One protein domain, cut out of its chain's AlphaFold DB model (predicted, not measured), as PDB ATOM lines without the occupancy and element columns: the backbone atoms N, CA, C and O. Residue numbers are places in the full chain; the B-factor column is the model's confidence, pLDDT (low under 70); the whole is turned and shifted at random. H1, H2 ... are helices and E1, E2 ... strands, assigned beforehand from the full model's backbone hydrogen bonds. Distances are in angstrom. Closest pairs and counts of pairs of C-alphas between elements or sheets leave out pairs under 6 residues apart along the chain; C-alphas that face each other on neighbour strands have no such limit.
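Overview. This is residues 25 to 53, 406 to 433 and 469 to 501 of the 580 residues of the protein "Dockerin domain-containing protein" of Armatimonadetes bacterium (UniProt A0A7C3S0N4). Look for one long, strongly twisted sheet that folds over on itself where E5 and E6 bend, with E1, E7 and the later part of E5 along one side and most of E6 with E4 and E2 along the other. The short helix H1 and the small strand E3 sit by the open edge between E1 and E2. The 90 printed residues run E1 H1 E2 E3 E4 E5 E6 E7; the sheet's order is E1 - E7 - E5 - E6 - E4 - E2, all antiparallel. The class is mostly strand, and the whole is only just compact, close to loose, with a radius of gyration of the C-alphas of 14.3 A and spans of 51 by 23 by 17 A.

Along the chain. Find C-alpha 418 at (-39.705, -13.424, -13.142); there E5 begins, residues 418 to 433, 20.7 A long. E6 is residues 469 to 480, 30.0 A, and E7 is residues 487 to 496, 27.0 A, ending at (-47.228, -4.790, -5.844). E4 is residues 410 to 414, 13.3 A. Find E1 at residues 26 to 29, from (-49.066, -4.899, -11.590), H1 at 32 to 36, E2 at 39 to 41 and E3 at 43 to 45.

Arrangement. E5 bends by 146 degrees at residue 423, pairing with E6 before and around the bend, N 420 to O 471 at 2.9 A, and with E7 over residues 426 to 433, N 430 to O 493 at 2.9 A. E6 bends by 83 degrees at residue 472 and pairs on with E4, N 477 to O 413 at 2.8 A. At the edges, look at N 29 and O 492 of E1 and E7, 2.8 A, and N 39 and O 414 of E2 and E4, 2.8 A. H1 is on the sheet at a height of 8.2 A, only just over none of its strands, with 2 of its C-alphas falling on E7; its O i to N i+4 pair is within hydrogen-bond range. E3 pairs with no named strand; its closest C-alphas are Val 43 to Gly 411 of E4, 5.2 A, and Val 45 to Ala 32 of H1, 6.4 A.

Size, cuts and confidence. The farthest C-alphas, of Ala 406 and Thr 501, are 51.4 A apart. Two cuts interrupt the printed part, 16.4 A from C-alpha 53 to 406 and 26.4 A from C-alpha 433 to 469. Of the links printed whole, E6 to E7 is short and the others are tight. The model's pLDDT is under 70 at residues 47, 49 and 497 to 501.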
ATOM      1  N   ASP A  25     -48.803  -0.704  -9.285       78.06
ATOM      2  CA  ASP A  25     -48.225  -1.323 -10.463       78.06
ATOM      3  C   ASP A  25     -48.536  -2.833 -10.374       78.06
ATOM      4  O   ASP A  25     -48.626  -3.424  -9.290       78.06
ATOM      5  N   THR A  26     -48.793  -3.461 -11.513       83.81
ATOM      6  CA  THR A  26     -49.066  -4.899 -11.590       83.81
ATOM      7  C   THR A  26     -48.289  -5.484 -12.756       83.81
ATOM      8  O   THR A  26     -47.972  -4.787 -13.723       83.81
ATOM      9  N   LYS A  27     -47.959  -6.772 -12.670       88.44
ATOM     10  CA  LYS A  27     -47.440  -7.547 -13.802       88.44
ATOM     11  C   LYS A  27     -48.341  -8.743 -14.030       88.44
ATOM     12  O   LYS A  27     -48.519  -9.557 -13.127       88.44
ATOM     13  N   THR A  28     -48.888  -8.842 -15.235       90.50
ATOM     14  CA  THR A  28     -49.895  -9.844 -15.589       90.50
ATOM     15  C   THR A  28     -49.367 -10.742 -16.702       90.50
ATOM     16  O   THR A  28     -48.860 -10.249 -17.705       90.50
ATOM     17  N   LEU A  29     -49.482 -12.052 -16.500       89.31
ATOM     18  CA  LEU A  29     -49.188 -13.104 -17.466       89.31
ATOM     19  C   LEU A  29     -50.520 -13.601 -18.027       89.31
ATOM     20  O   LEU A  29     -51.380 -14.022 -17.249       89.31
ATOM     21  N   THR A  30     -50.701 -13.532 -19.345       87.00
ATOM     22  CA  THR A  30     -51.969 -13.891 -20.020       87.00
ATOM     23  C   THR A  30     -51.777 -14.575 -21.362       87.00
ATOM     24  O   THR A  30     -52.731 -15.114 -21.911       87.00
ATOM     25  N   THR A  31     -50.573 -14.547 -21.927       84.94
ATOM     26  CA  THR A  31     -50.325 -15.049 -23.276       84.94
ATOM     27  C   THR A  31     -49.702 -16.438 -23.249       84.94
ATOM     28  O   THR A  31     -49.008 -16.810 -22.306       84.94
ATOM     29  N   ALA A  32     -49.866 -17.189 -24.341       83.38
ATOM     30  CA  ALA A  32     -49.184 -18.470 -24.518       83.38
ATOM     31  C   ALA A  32     -47.661 -18.345 -24.327       83.38
ATOM     32  O   ALA A  32     -47.047 -19.222 -23.734       83.38
ATOM     33  N   ALA A  33     -47.057 -17.243 -24.786       82.81
ATOM     34  CA  ALA A  33     -45.625 -17.001 -24.633       82.81
ATOM     35  C   ALA A  33     -45.211 -16.849 -23.158       82.81
ATOM     36  O   ALA A  33     -44.176 -17.385 -22.765       82.81
ATOM     37  N   ASP A  34     -46.040 -16.192 -22.337       85.38
ATOM     38  CA  ASP A  34     -45.784 -16.041 -20.900       85.38
ATOM     39  C   ASP A  34     -45.741 -17.402 -20.192       85.38
ATOM     40  O   ASP A  34     -44.889 -17.636 -19.334       85.38
ATOM     41  N   PHE A  35     -46.650 -18.310 -20.566       89.38
ATOM     42  CA  PHE A  35     -46.767 -19.629 -19.947       89.38
ATOM     43  C   PHE A  35     -45.821 -20.679 -20.551       89.38
ATOM     44  O   PHE A  35     -45.333 -21.546 -19.834       89.38
ATOM     45  N   LEU A  36     -45.483 -20.604 -21.841       86.62
ATOM     46  CA  LEU A  36     -44.529 -21.529 -22.476       86.62
ATOM     47  C   LEU A  36     -43.092 -21.361 -21.962       86.62
ATOM     48  O   LEU A  36     -42.291 -22.288 -22.079       86.62
ATOM     49  N   ALA A  37     -42.765 -20.205 -21.380       84.94
ATOM     50  CA  ALA A  37     -41.492 -19.982 -20.694       84.94
ATOM     51  C   ALA A  37     -41.403 -20.708 -19.335       84.94
ATOM     52  O   ALA A  37     -40.311 -20.856 -18.775       84.94
ATOM     53  N   GLY A  38     -42.540 -21.143 -18.789       90.56
ATOM     54  CA  GLY A  38     -42.604 -21.952 -17.580       90.56
ATOM     55  C   GLY A  38     -42.477 -23.447 -17.861       90.56
ATOM     56  O   GLY A  38     -42.387 -23.907 -18.999       90.56
ATOM     57  N   ARG A  39     -42.466 -24.231 -16.788       92.31
ATOM     58  CA  ARG A  39     -42.418 -25.688 -16.850       92.31
ATOM     59  C   ARG A  39     -43.821 -26.264 -16.730       92.31
ATOM     60  O   ARG A  39     -44.563 -25.936 -15.808       92.31
ATOM     61  N   LEU A  40     -44.146 -27.164 -17.651       92.12
ATOM     62  CA  LEU A  40     -45.441 -27.823 -17.768       92.12
ATOM     63  C   LEU A  40     -45.274 -29.306 -17.417       92.12
ATOM     64  O   LEU A  40     -44.466 -29.996 -18.033       92.12
ATOM     65  N   THR A  41     -46.019 -29.805 -16.430       93.19
ATOM     66  CA  THR A  41     -46.059 -31.235 -16.069       93.19
ATOM     67  C   THR A  41     -47.511 -31.701 -16.018       93.19
ATOM     68  O   THR A  41     -48.272 -31.232 -15.176       93.19
ATOM     69  N   ASN A  42     -47.918 -32.596 -16.927       93.69
ATOM     70  CA  ASN A  42     -49.321 -33.026 -17.117       93.69
ATOM     71  C   ASN A  42     -50.330 -31.871 -17.292       93.69
ATOM     72  O   ASN A  42     -51.522 -32.001 -17.009       93.69
ATOM     73  N   VAL A  43     -49.843 -30.740 -17.788       93.31
ATOM     74  CA  VAL A  43     -50.625 -29.598 -18.262       93.31
ATOM     75  C   VAL A  43     -50.122 -29.214 -19.645       93.31
ATOM     76  O   VAL A  43     -48.995 -29.542 -20.012       93.31
ATOM     77  N   GLN A  44     -50.946 -28.496 -20.390       91.00
ATOM     78  CA  GLN A  44     -50.623 -27.980 -21.715       91.00
ATOM     79  C   GLN A  44     -51.139 -26.548 -21.843       91.00
ATOM     80  O   GLN A  44     -52.176 -26.198 -21.269       91.00
ATOM     81  N   VAL A  45     -50.427 -25.725 -22.609       88.81
ATOM     82  CA  VAL A  45     -50.969 -24.447 -23.083       88.81
ATOM     83  C   VAL A  45     -51.977 -24.766 -24.181       88.81
ATOM     84  O   VAL A  45     -51.664 -25.521 -25.100       88.81
ATOM     85  N   ARG A  46     -53.201 -24.244 -24.072       83.25
ATOM     86  CA  ARG A  46     -54.278 -24.612 -24.988       83.25
ATOM     87  C   ARG A  46     -53.951 -24.221 -26.438       83.25
ATOM     88  O   ARG A  46     -53.504 -23.100 -26.690       83.25
ATOM     89  N   PRO A  47     -54.239 -25.105 -27.411       69.81
ATOM     90  CA  PRO A  47     -54.007 -24.816 -28.828       69.81
ATOM     91  C   PRO A  47     -54.964 -23.782 -29.439       69.81
ATOM     92  O   PRO A  47     -54.746 -23.348 -30.567       69.81
ATOM     93  N   ASP A  48     -56.045 -23.412 -28.743       72.75
ATOM     94  CA  ASP A  48     -57.060 -22.455 -29.217       72.75
ATOM     95  C   ASP A  48     -56.573 -20.993 -29.216       72.75
ATOM     96  O   ASP A  48     -57.271 -20.105 -29.711       72.75
ATOM     97  N   GLY A  49     -55.349 -20.757 -28.734       67.69
ATOM     98  CA  GLY A  49     -54.666 -19.471 -28.796       67.69
ATOM     99  C   GLY A  49     -55.046 -18.510 -27.674       67.69
ATOM    100  O   GLY A  49     -54.564 -17.377 -27.687       67.69
ATOM    101  N   ASP A  50     -55.859 -18.939 -26.701       76.06
ATOM    102  CA  ASP A  50     -56.196 -18.131 -25.521       76.06
ATOM    103  C   ASP A  50     -55.035 -18.037 -24.510       76.06
ATOM    104  O   ASP A  50     -55.067 -17.206 -23.607       76.06
ATOM    105  N   GLY A  51     -53.990 -18.856 -24.693       78.62
ATOM    106  CA  GLY A  51     -52.801 -18.898 -23.845       78.62
ATOM    107  C   GLY A  51     -53.009 -19.597 -22.505       78.62
ATOM    108  O   GLY A  51     -52.059 -19.700 -21.734       78.62
ATOM    109  N   ALA A  52     -54.205 -20.109 -22.221       90.19
ATOM    110  CA  ALA A  52     -54.529 -20.694 -20.934       90.19
ATOM    111  C   ALA A  52     -53.827 -22.043 -20.729       90.19
ATOM    112  O   ALA A  52     -53.695 -22.853 -21.649       90.19
ATOM    113  N   VAL A  53     -53.423 -22.325 -19.492       93.44
ATOM    114  CA  VAL A  53     -52.797 -23.600 -19.115       93.44
ATOM    115  C   VAL A  53     -53.856 -24.539 -18.554       93.44
ATOM    116  O   VAL A  53     -54.438 -24.260 -17.507       93.44
ATOM    117  N   ALA A 406     -60.640 -38.524 -20.584       92.44
ATOM    118  CA  ALA A 406     -60.267 -38.238 -19.208       92.44
ATOM    119  C   ALA A 406     -59.112 -37.233 -19.207       92.44
ATOM    120  O   ALA A 406     -58.389 -37.105 -20.199       92.44
ATOM    121  N   VAL A 407     -58.931 -36.529 -18.096       93.38
ATOM    122  CA  VAL A 407     -57.788 -35.631 -17.869       93.38
ATOM    123  C   VAL A 407     -56.915 -36.152 -16.740       93.38
ATOM    124  O   VAL A 407     -57.383 -36.912 -15.893       93.38
ATOM    125  N   ALA A 408     -55.643 -35.759 -16.735       93.75
ATOM    126  CA  ALA A 408     -54.734 -36.084 -15.650       93.75
ATOM    127  C   ALA A 408     -55.317 -35.622 -14.303       93.75
ATOM    128  O   ALA A 408     -55.900 -34.540 -14.195       93.75
ATOM    129  N   ALA A 409     -55.159 -36.451 -13.273       94.44
ATOM    130  CA  ALA A 409     -55.669 -36.150 -11.938       94.44
ATOM    131  C   ALA A 409     -54.886 -35.014 -11.266       94.44
ATOM    132  O   ALA A 409     -55.460 -34.261 -10.484       94.44
ATOM    133  N   ASN A 410     -53.603 -34.857 -11.604       94.25
ATOM    134  CA  ASN A 410     -52.796 -33.714 -11.196       94.25
ATOM    135  C   ASN A 410     -51.980 -33.171 -12.363       94.25
ATOM    136  O   ASN A 410     -51.402 -33.925 -13.147       94.25
ATOM    137  N   GLY A 411     -51.877 -31.850 -12.413       94.62
ATOM    138  CA  GLY A 411     -50.992 -31.126 -13.305       94.62
ATOM    139  C   GLY A 411     -50.334 -29.956 -12.586       94.62
ATOM    140  O   GLY A 411     -50.888 -29.421 -11.626       94.62
ATOM    141  N   LEU A 412     -49.145 -29.570 -13.037       95.19
ATOM    142  CA  LEU A 412     -48.363 -28.494 -12.444       95.19
ATOM    143  C   LEU A 412     -47.829 -27.558 -13.522       95.19
ATOM    144  O   LEU A 412     -47.154 -27.990 -14.459       95.19
ATOM    145  N   TYR A 413     -48.089 -26.270 -13.328       95.75
ATOM    146  CA  TYR A 413     -47.392 -25.187 -14.000       95.75
ATOM    147  C   TYR A 413     -46.431 -24.515 -13.019       95.75
ATOM    148  O   TYR A 413     -46.870 -23.994 -11.997       95.75
ATOM    149  N   GLU A 414     -45.136 -24.486 -13.325       95.88
ATOM    150  CA  GLU A 414     -44.160 -23.668 -12.596       95.88
ATOM    151  C   GLU A 414     -43.727 -22.495 -13.473       95.88
ATOM    152  O   GLU A 414     -43.273 -22.692 -14.601       95.88
ATOM    153  N   SER A 415     -43.830 -21.271 -12.960       95.44
ATOM    154  CA  SER A 415     -43.398 -20.085 -13.693       95.44
ATOM    155  C   SER A 415     -41.881 -20.105 -13.935       95.44
ATOM    156  O   SER A 415     -41.130 -20.680 -13.130       95.44
ATOM    157  N   PRO A 416     -41.385 -19.404 -14.975       93.50
ATOM    158  CA  PRO A 416     -39.977 -19.027 -15.003       93.50
ATOM    159  C   PRO A 416     -39.648 -18.147 -13.786       93.50
ATOM    160  O   PRO A 416     -40.538 -17.714 -13.042       93.50
ATOM    161  N   ILE A 417     -38.366 -17.844 -13.595       94.88
ATOM    162  CA  ILE A 417     -37.973 -16.794 -12.656       94.88
ATOM    163  C   ILE A 417     -38.319 -15.448 -13.292       94.88
ATOM    164  O   ILE A 417     -37.806 -15.092 -14.351       94.88
ATOM    165  N   ILE A 418     -39.217 -14.708 -12.650       93.44
ATOM    166  CA  ILE A 418     -39.705 -13.424 -13.142       93.44
ATOM    167  C   ILE A 418     -38.893 -12.321 -12.472       93.44
ATOM    168  O   ILE A 418     -39.085 -12.055 -11.287       93.44
ATOM    169  N   ASP A 419     -38.020 -11.657 -13.230       90.62
ATOM    170  CA  ASP A 419     -37.394 -10.402 -12.803       90.62
ATOM    171  C   ASP A 419     -38.419  -9.259 -12.910       90.62
ATOM    172  O   ASP A 419     -39.074  -9.066 -13.948       90.62
ATOM    173  N   LEU A 420     -38.601  -8.531 -11.813       85.56
ATOM    174  CA  LEU A 420     -39.454  -7.347 -11.728       85.56
ATOM    175  C   LEU A 420     -38.720  -6.070 -12.171       85.56
ATOM    176  O   LEU A 420     -39.346  -5.024 -12.303       85.56
ATOM    177  N   GLY A 421     -37.409  -6.143 -12.414       80.06
ATOM    178  CA  GLY A 421     -36.542  -5.027 -12.805       80.06
ATOM    179  C   GLY A 421     -36.025  -4.204 -11.624       80.06
ATOM    180  O   GLY A 421     -34.975  -3.575 -11.732       80.06
ATOM    181  N   GLN A 422     -36.718  -4.254 -10.486       73.94
ATOM    182  CA  GLN A 422     -36.355  -3.589  -9.238       73.94
ATOM    183  C   GLN A 422     -36.923  -4.343  -8.036       73.94
ATOM    184  O   GLN A 422     -37.843  -5.153  -8.179       73.94
ATOM    185  N   THR A 423     -36.384  -4.072  -6.850       80.31
ATOM    186  CA  THR A 423     -36.967  -4.574  -5.603       80.31
ATOM    187  C   THR A 423     -38.317  -3.911  -5.355       80.31
ATOM    188  O   THR A 423     -38.408  -2.695  -5.216       80.31
ATOM    189  N   SER A 424     -39.362  -4.727  -5.259       82.12
ATOM    190  CA  SER A 424     -40.737  -4.291  -5.029       82.12
ATOM    191  C   SER A 424     -41.321  -5.023  -3.830       82.12
ATOM    192  O   SER A 424     -41.000  -6.184  -3.582       82.12
ATOM    193  N   ASN A 425     -42.226  -4.379  -3.094       85.94
ATOM    194  CA  ASN A 425     -43.056  -5.088  -2.125       85.94
ATOM    195  C   ASN A 425     -44.139  -5.856  -2.891       85.94
ATOM    196  O   ASN A 425     -44.994  -5.234  -3.513       85.94
ATOM    197  N   ILE A 426     -44.118  -7.186  -2.873       90.88
ATOM    198  CA  ILE A 426     -45.146  -8.015  -3.504       90.88
ATOM    199  C   ILE A 426     -46.249  -8.262  -2.479       90.88
ATOM    200  O   ILE A 426     -46.053  -8.978  -1.493       90.88
ATOM    201  N   SER A 427     -47.420  -7.667  -2.705       91.19
ATOM    202  CA  SER A 427     -48.549  -7.762  -1.780       91.19
ATOM    203  C   SER A 427     -49.278  -9.094  -1.945       91.19
ATOM    204  O   SER A 427     -49.455  -9.836  -0.972       91.19
ATOM    205  N   SER A 428     -49.650  -9.441  -3.174       92.94
ATOM    206  CA  SER A 428     -50.325 -10.698  -3.475       92.94
ATOM    207  C   SER A 428     -50.098 -11.167  -4.908       92.94
ATOM    208  O   SER A 428     -49.673 -10.401  -5.772       92.94
ATOM    209  N   ILE A 429     -50.402 -12.437  -5.162       96.19
ATOM    210  CA  ILE A 429     -50.506 -12.994  -6.511       96.19
ATOM    211  C   ILE A 429     -51.929 -13.503  -6.699       96.19
ATOM    212  O   ILE A 429     -52.369 -14.424  -6.009       96.19
ATOM    213  N   GLN A 430     -52.644 -12.890  -7.635       95.75
ATOM    214  CA  GLN A 430     -53.993 -13.269  -8.027       95.75
ATOM    215  C   GLN A 430     -53.941 -14.134  -9.283       95.75
ATOM    216  O   GLN A 430     -53.121 -13.889 -10.166       95.75
ATOM    217  N   TRP A 431     -54.826 -15.120  -9.395       95.94
ATOM    218  CA  TRP A 431     -54.940 -15.917 -10.612       95.94
ATOM    219  C   TRP A 431     -56.389 -16.150 -11.017       95.94
ATOM    220  O   TRP A 431     -57.281 -16.334 -10.188       95.94
ATOM    221  N   GLU A 432     -56.609 -16.149 -12.324       94.44
ATOM    222  CA  GLU A 432     -57.909 -16.379 -12.937       94.44
ATOM    223  C   GLU A 432     -57.981 -17.787 -13.507       94.44
ATOM    224  O   GLU A 432     -57.002 -18.324 -14.034       94.44
ATOM    225  N   THR A 433     -59.158 -18.396 -13.389       93.19
ATOM    226  CA  THR A 433     -59.368 -19.780 -13.803       93.19
ATOM    227  C   THR A 433     -60.705 -19.952 -14.498       93.19
ATOM    228  O   THR A 433     -61.680 -19.282 -14.162       93.19
ATOM    229  N   SER A 469     -40.881  -8.266   0.316       87.38
ATOM    230  CA  SER A 469     -40.091  -7.494  -0.644       87.38
ATOM    231  C   SER A 469     -39.158  -8.411  -1.428       87.38
ATOM    232  O   SER A 469     -38.571  -9.333  -0.861       87.38
ATOM    233  N   GLY A 470     -39.033  -8.170  -2.727       87.00
ATOM    234  CA  GLY A 470     -38.151  -8.930  -3.603       87.00
ATOM    235  C   GLY A 470     -38.099  -8.342  -5.007       87.00
ATOM    236  O   GLY A 470     -38.984  -7.598  -5.421       87.00
ATOM    237  N   ARG A 471     -37.044  -8.681  -5.740       87.75
ATOM    238  CA  ARG A 471     -36.889  -8.351  -7.159       87.75
ATOM    239  C   ARG A 471     -37.326  -9.498  -8.058       87.75
ATOM    240  O   ARG A 471     -37.783  -9.262  -9.171       87.75
ATOM    241  N   TYR A 472     -37.186 -10.732  -7.587       94.06
ATOM    242  CA  TYR A 472     -37.519 -11.916  -8.363       94.06
ATOM    243  C   TYR A 472     -38.710 -12.628  -7.747       94.06
ATOM    244  O   TYR A 472     -38.804 -12.762  -6.526       94.06
ATOM    245  N   VAL A 473     -39.606 -13.118  -8.596       95.94
ATOM    246  CA  VAL A 473     -40.786 -13.881  -8.189       95.94
ATOM    247  C   VAL A 473     -40.807 -15.199  -8.944       95.94
ATOM    248  O   VAL A 473     -40.534 -15.249 -10.143       95.94
ATOM    249  N   GLN A 474     -41.160 -16.268  -8.241       96.56
ATOM    250  CA  GLN A 474     -41.511 -17.538  -8.853       96.56
ATOM    251  C   GLN A 474     -42.786 -18.065  -8.202       96.56
ATOM    252  O   GLN A 474     -42.948 -17.974  -6.984       96.56
ATOM    253  N   PHE A 475     -43.691 -18.614  -9.001       96.56
ATOM    254  CA  PHE A 475     -44.913 -19.233  -8.509       96.56
ATOM    255  C   PHE A 475     -45.147 -20.587  -9.179       96.56
ATOM    256  O   PHE A 475     -44.630 -20.867 -10.259       96.56
ATOM    257  N   ALA A 476     -45.930 -21.434  -8.524       96.62
ATOM    258  CA  ALA A 476     -46.354 -22.715  -9.052       96.62
ATOM    259  C   ALA A 476     -47.863 -22.864  -8.851       96.62
ATOM    260  O   ALA A 476     -48.365 -22.606  -7.755       96.62
ATOM    261  N   VAL A 477     -48.568 -23.252  -9.911       96.81
ATOM    262  CA  VAL A 477     -50.012 -23.490  -9.918       96.81
ATOM    263  C   VAL A 477     -50.256 -24.972 -10.131       96.81
ATOM    264  O   VAL A 477     -49.925 -25.523 -11.184       96.81
ATOM    265  N   LYS A 478     -50.849 -25.609  -9.129       95.69
ATOM    266  CA  LYS A 478     -51.260 -27.006  -9.173       95.69
ATOM    267  C   LYS A 478     -52.729 -27.084  -9.558       95.69
ATOM    268  O   LYS A 478     -53.558 -26.375  -8.996       95.69
ATOM    269  N   LEU A 479     -53.043 -27.947 -10.517       95.88
ATOM    270  CA  LEU A 479     -54.397 -28.249 -10.964       95.88
ATOM    271  C   LEU A 479     -54.727 -29.683 -10.541       95.88
ATOM    272  O   LEU A 479     -53.983 -30.602 -10.879       95.88
ATOM    273  N   THR A 480     -55.851 -29.886  -9.855       95.06
ATOM    274  CA  THR A 480     -56.300 -31.208  -9.395       95.06
ATOM    275  C   THR A 480     -57.706 -31.524  -9.905       95.06
ATOM    276  O   THR A 480     -58.618 -30.689  -9.864       95.06
ATOM    277  N   SER A 481     -57.886 -32.756 -10.377       94.06
ATOM    278  CA  SER A 481     -59.122 -33.283 -10.952       94.06
ATOM    279  C   SER A 481     -59.409 -34.699 -10.454       94.06
ATOM    280  O   SER A 481     -58.509 -35.456 -10.105       94.06
ATOM    281  N   ASP A 482     -60.683 -35.079 -10.477       90.38
ATOM    282  CA  ASP A 482     -61.153 -36.460 -10.293       90.38
ATOM    283  C   ASP A 482     -61.064 -37.293 -11.589       90.38
ATOM    284  O   ASP A 482     -61.683 -38.348 -11.710       90.38
ATOM    285  N   GLY A 483     -60.318 -36.799 -12.582       87.44
ATOM    286  CA  GLY A 483     -60.172 -37.393 -13.909       87.44
ATOM    287  C   GLY A 483     -61.255 -36.966 -14.901       87.44
ATOM    288  O   GLY A 483     -61.152 -37.298 -16.083       87.44
ATOM    289  N   GLN A 484     -62.280 -36.230 -14.457       87.44
ATOM    290  CA  GLN A 484     -63.385 -35.747 -15.295       87.44
ATOM    291  C   GLN A 484     -63.512 -34.222 -15.274       87.44
ATOM    292  O   GLN A 484     -63.816 -33.610 -16.299       87.44
ATOM    293  N   LYS A 485     -63.264 -33.585 -14.125       89.12
ATOM    294  CA  LYS A 485     -63.267 -32.121 -14.017       89.12
ATOM    295  C   LYS A 485     -62.165 -31.511 -14.872       89.12
ATOM    296  O   LYS A 485     -60.993 -31.846 -14.727       89.12
ATOM    297  N   THR A 486     -62.535 -30.567 -15.724       90.06
ATOM    298  CA  THR A 486     -61.594 -29.799 -16.539       90.06
ATOM    299  C   THR A 486     -61.413 -28.408 -15.947       90.06
ATOM    300  O   THR A 486     -62.286 -27.894 -15.251       90.06
ATOM    301  N   GLY A 487     -60.277 -27.776 -16.212       88.75
ATOM    302  CA  GLY A 487     -60.056 -26.384 -15.847       88.75
ATOM    303  C   GLY A 487     -58.798 -25.835 -16.492       88.75
ATOM    304  O   GLY A 487     -57.959 -26.610 -16.958       88.75
ATOM    305  N   ALA A 488     -58.701 -24.510 -16.556       93.12
ATOM    306  CA  ALA A 488     -57.507 -23.836 -17.048       93.12
ATOM    307  C   ALA A 488     -57.194 -22.555 -16.280       93.12
ATOM    308  O   ALA A 488     -58.111 -21.832 -15.895       93.12
ATOM    309  N   LEU A 489     -55.902 -22.303 -16.095       95.25
ATOM    310  CA  LEU A 489     -55.320 -21.059 -15.613       95.25
ATOM    311  C   LEU A 489     -55.273 -20.068 -16.779       95.25
ATOM    312  O   LEU A 489     -54.583 -20.327 -17.761       95.25
ATOM    313  N   THR A 490     -56.014 -18.966 -16.690       93.69
ATOM    314  CA  THR A 490     -56.171 -18.001 -17.794       93.69
ATOM    315  C   THR A 490     -55.338 -16.740 -17.606       93.69
ATOM    316  O   THR A 490     -54.946 -16.116 -18.585       93.69
ATOM    317  N   ALA A 491     -55.054 -16.360 -16.360       93.69
ATOM    318  CA  ALA A 491     -54.206 -15.216 -16.056       93.69
ATOM    319  C   ALA A 491     -53.545 -15.364 -14.685       93.69
ATOM    320  O   ALA A 491     -54.124 -15.953 -13.769       93.69
ATOM    321  N   VAL A 492     -52.364 -14.770 -14.523       95.88
ATOM    322  CA  VAL A 492     -51.726 -14.560 -13.215       95.88
ATOM    323  C   VAL A 492     -51.290 -13.109 -13.109       95.88
ATOM    324  O   VAL A 492     -50.544 -12.632 -13.956       95.88
ATOM    325  N   THR A 493     -51.732 -12.413 -12.066       95.62
ATOM    326  CA  THR A 493     -51.381 -11.019 -11.786       95.62
ATOM    327  C   THR A 493     -50.591 -10.930 -10.491       95.62
ATOM    328  O   THR A 493     -51.084 -11.275  -9.418       95.62
ATOM    329  N   ILE A 494     -49.359 -10.443 -10.594       95.00
ATOM    330  CA  ILE A 494     -48.506 -10.084  -9.464       95.00
ATOM    331  C   ILE A 494     -48.864  -8.652  -9.071       95.00
ATOM    332  O   ILE A 494     -48.658  -7.722  -9.856       95.00
ATOM    333  N   ASN A 495     -49.405  -8.486  -7.868       91.50
ATOM    334  CA  ASN A 495     -49.766  -7.190  -7.313       91.50
ATOM    335  C   ASN A 495     -48.622  -6.670  -6.450       91.50
ATOM    336  O   ASN A 495     -48.206  -7.325  -5.486       91.50
ATOM    337  N   TYR A 496     -48.141  -5.468  -6.750       85.69
ATOM    338  CA  TYR A 496     -47.228  -4.790  -5.844       85.69
ATOM    339  C   TYR A 496     -48.031  -4.107  -4.727       85.69
ATOM    340  O   TYR A 496     -49.192  -3.720  -4.892       85.69
ATOM    341  N   GLY A 497     -47.452  -4.026  -3.534       69.06
ATOM    342  CA  GLY A 497     -47.907  -3.093  -2.511       69.06
ATOM    343  C   GLY A 497     -47.686  -1.654  -2.980       69.06
ATOM    344  O   GLY A 497     -47.102  -1.421  -4.037       69.06
ATOM    345  N   ALA A 498     -48.127  -0.676  -2.183       57.75
ATOM    346  CA  ALA A 498     -47.717   0.706  -2.421       57.75
ATOM    347  C   ALA A 498     -46.187   0.743  -2.565       57.75
ATOM    348  O   ALA A 498     -45.491   0.155  -1.728       57.75
ATOM    349  N   ALA A 499     -45.689   1.374  -3.634       51.16
ATOM    350  CA  ALA A 499     -44.256   1.533  -3.829       51.16
ATOM    351  C   ALA A 499     -43.663   2.111  -2.532       51.16
ATOM    352  O   ALA A 499     -44.245   3.062  -1.986       51.16
ATOM    353  N   PRO A 500     -42.576   1.530  -1.989       52.50
ATOM    354  CA  PRO A 500     -41.889   2.163  -0.878       52.50
ATOM    355  C   PRO A 500     -41.584   3.601  -1.294       52.50
ATOM    356  O   PRO A 500     -41.181   3.862  -2.427       52.50
ATOM    357  N   THR A 501     -41.880   4.557  -0.416       60.47
ATOM    358  CA  THR A 501     -41.551   5.954  -0.695       60.47
ATOM    359  C   THR A 501     -40.041   6.018  -0.870       60.47
ATOM    360  O   THR A 501     -39.329   5.634   0.054       60.47
TER     361      THR A 501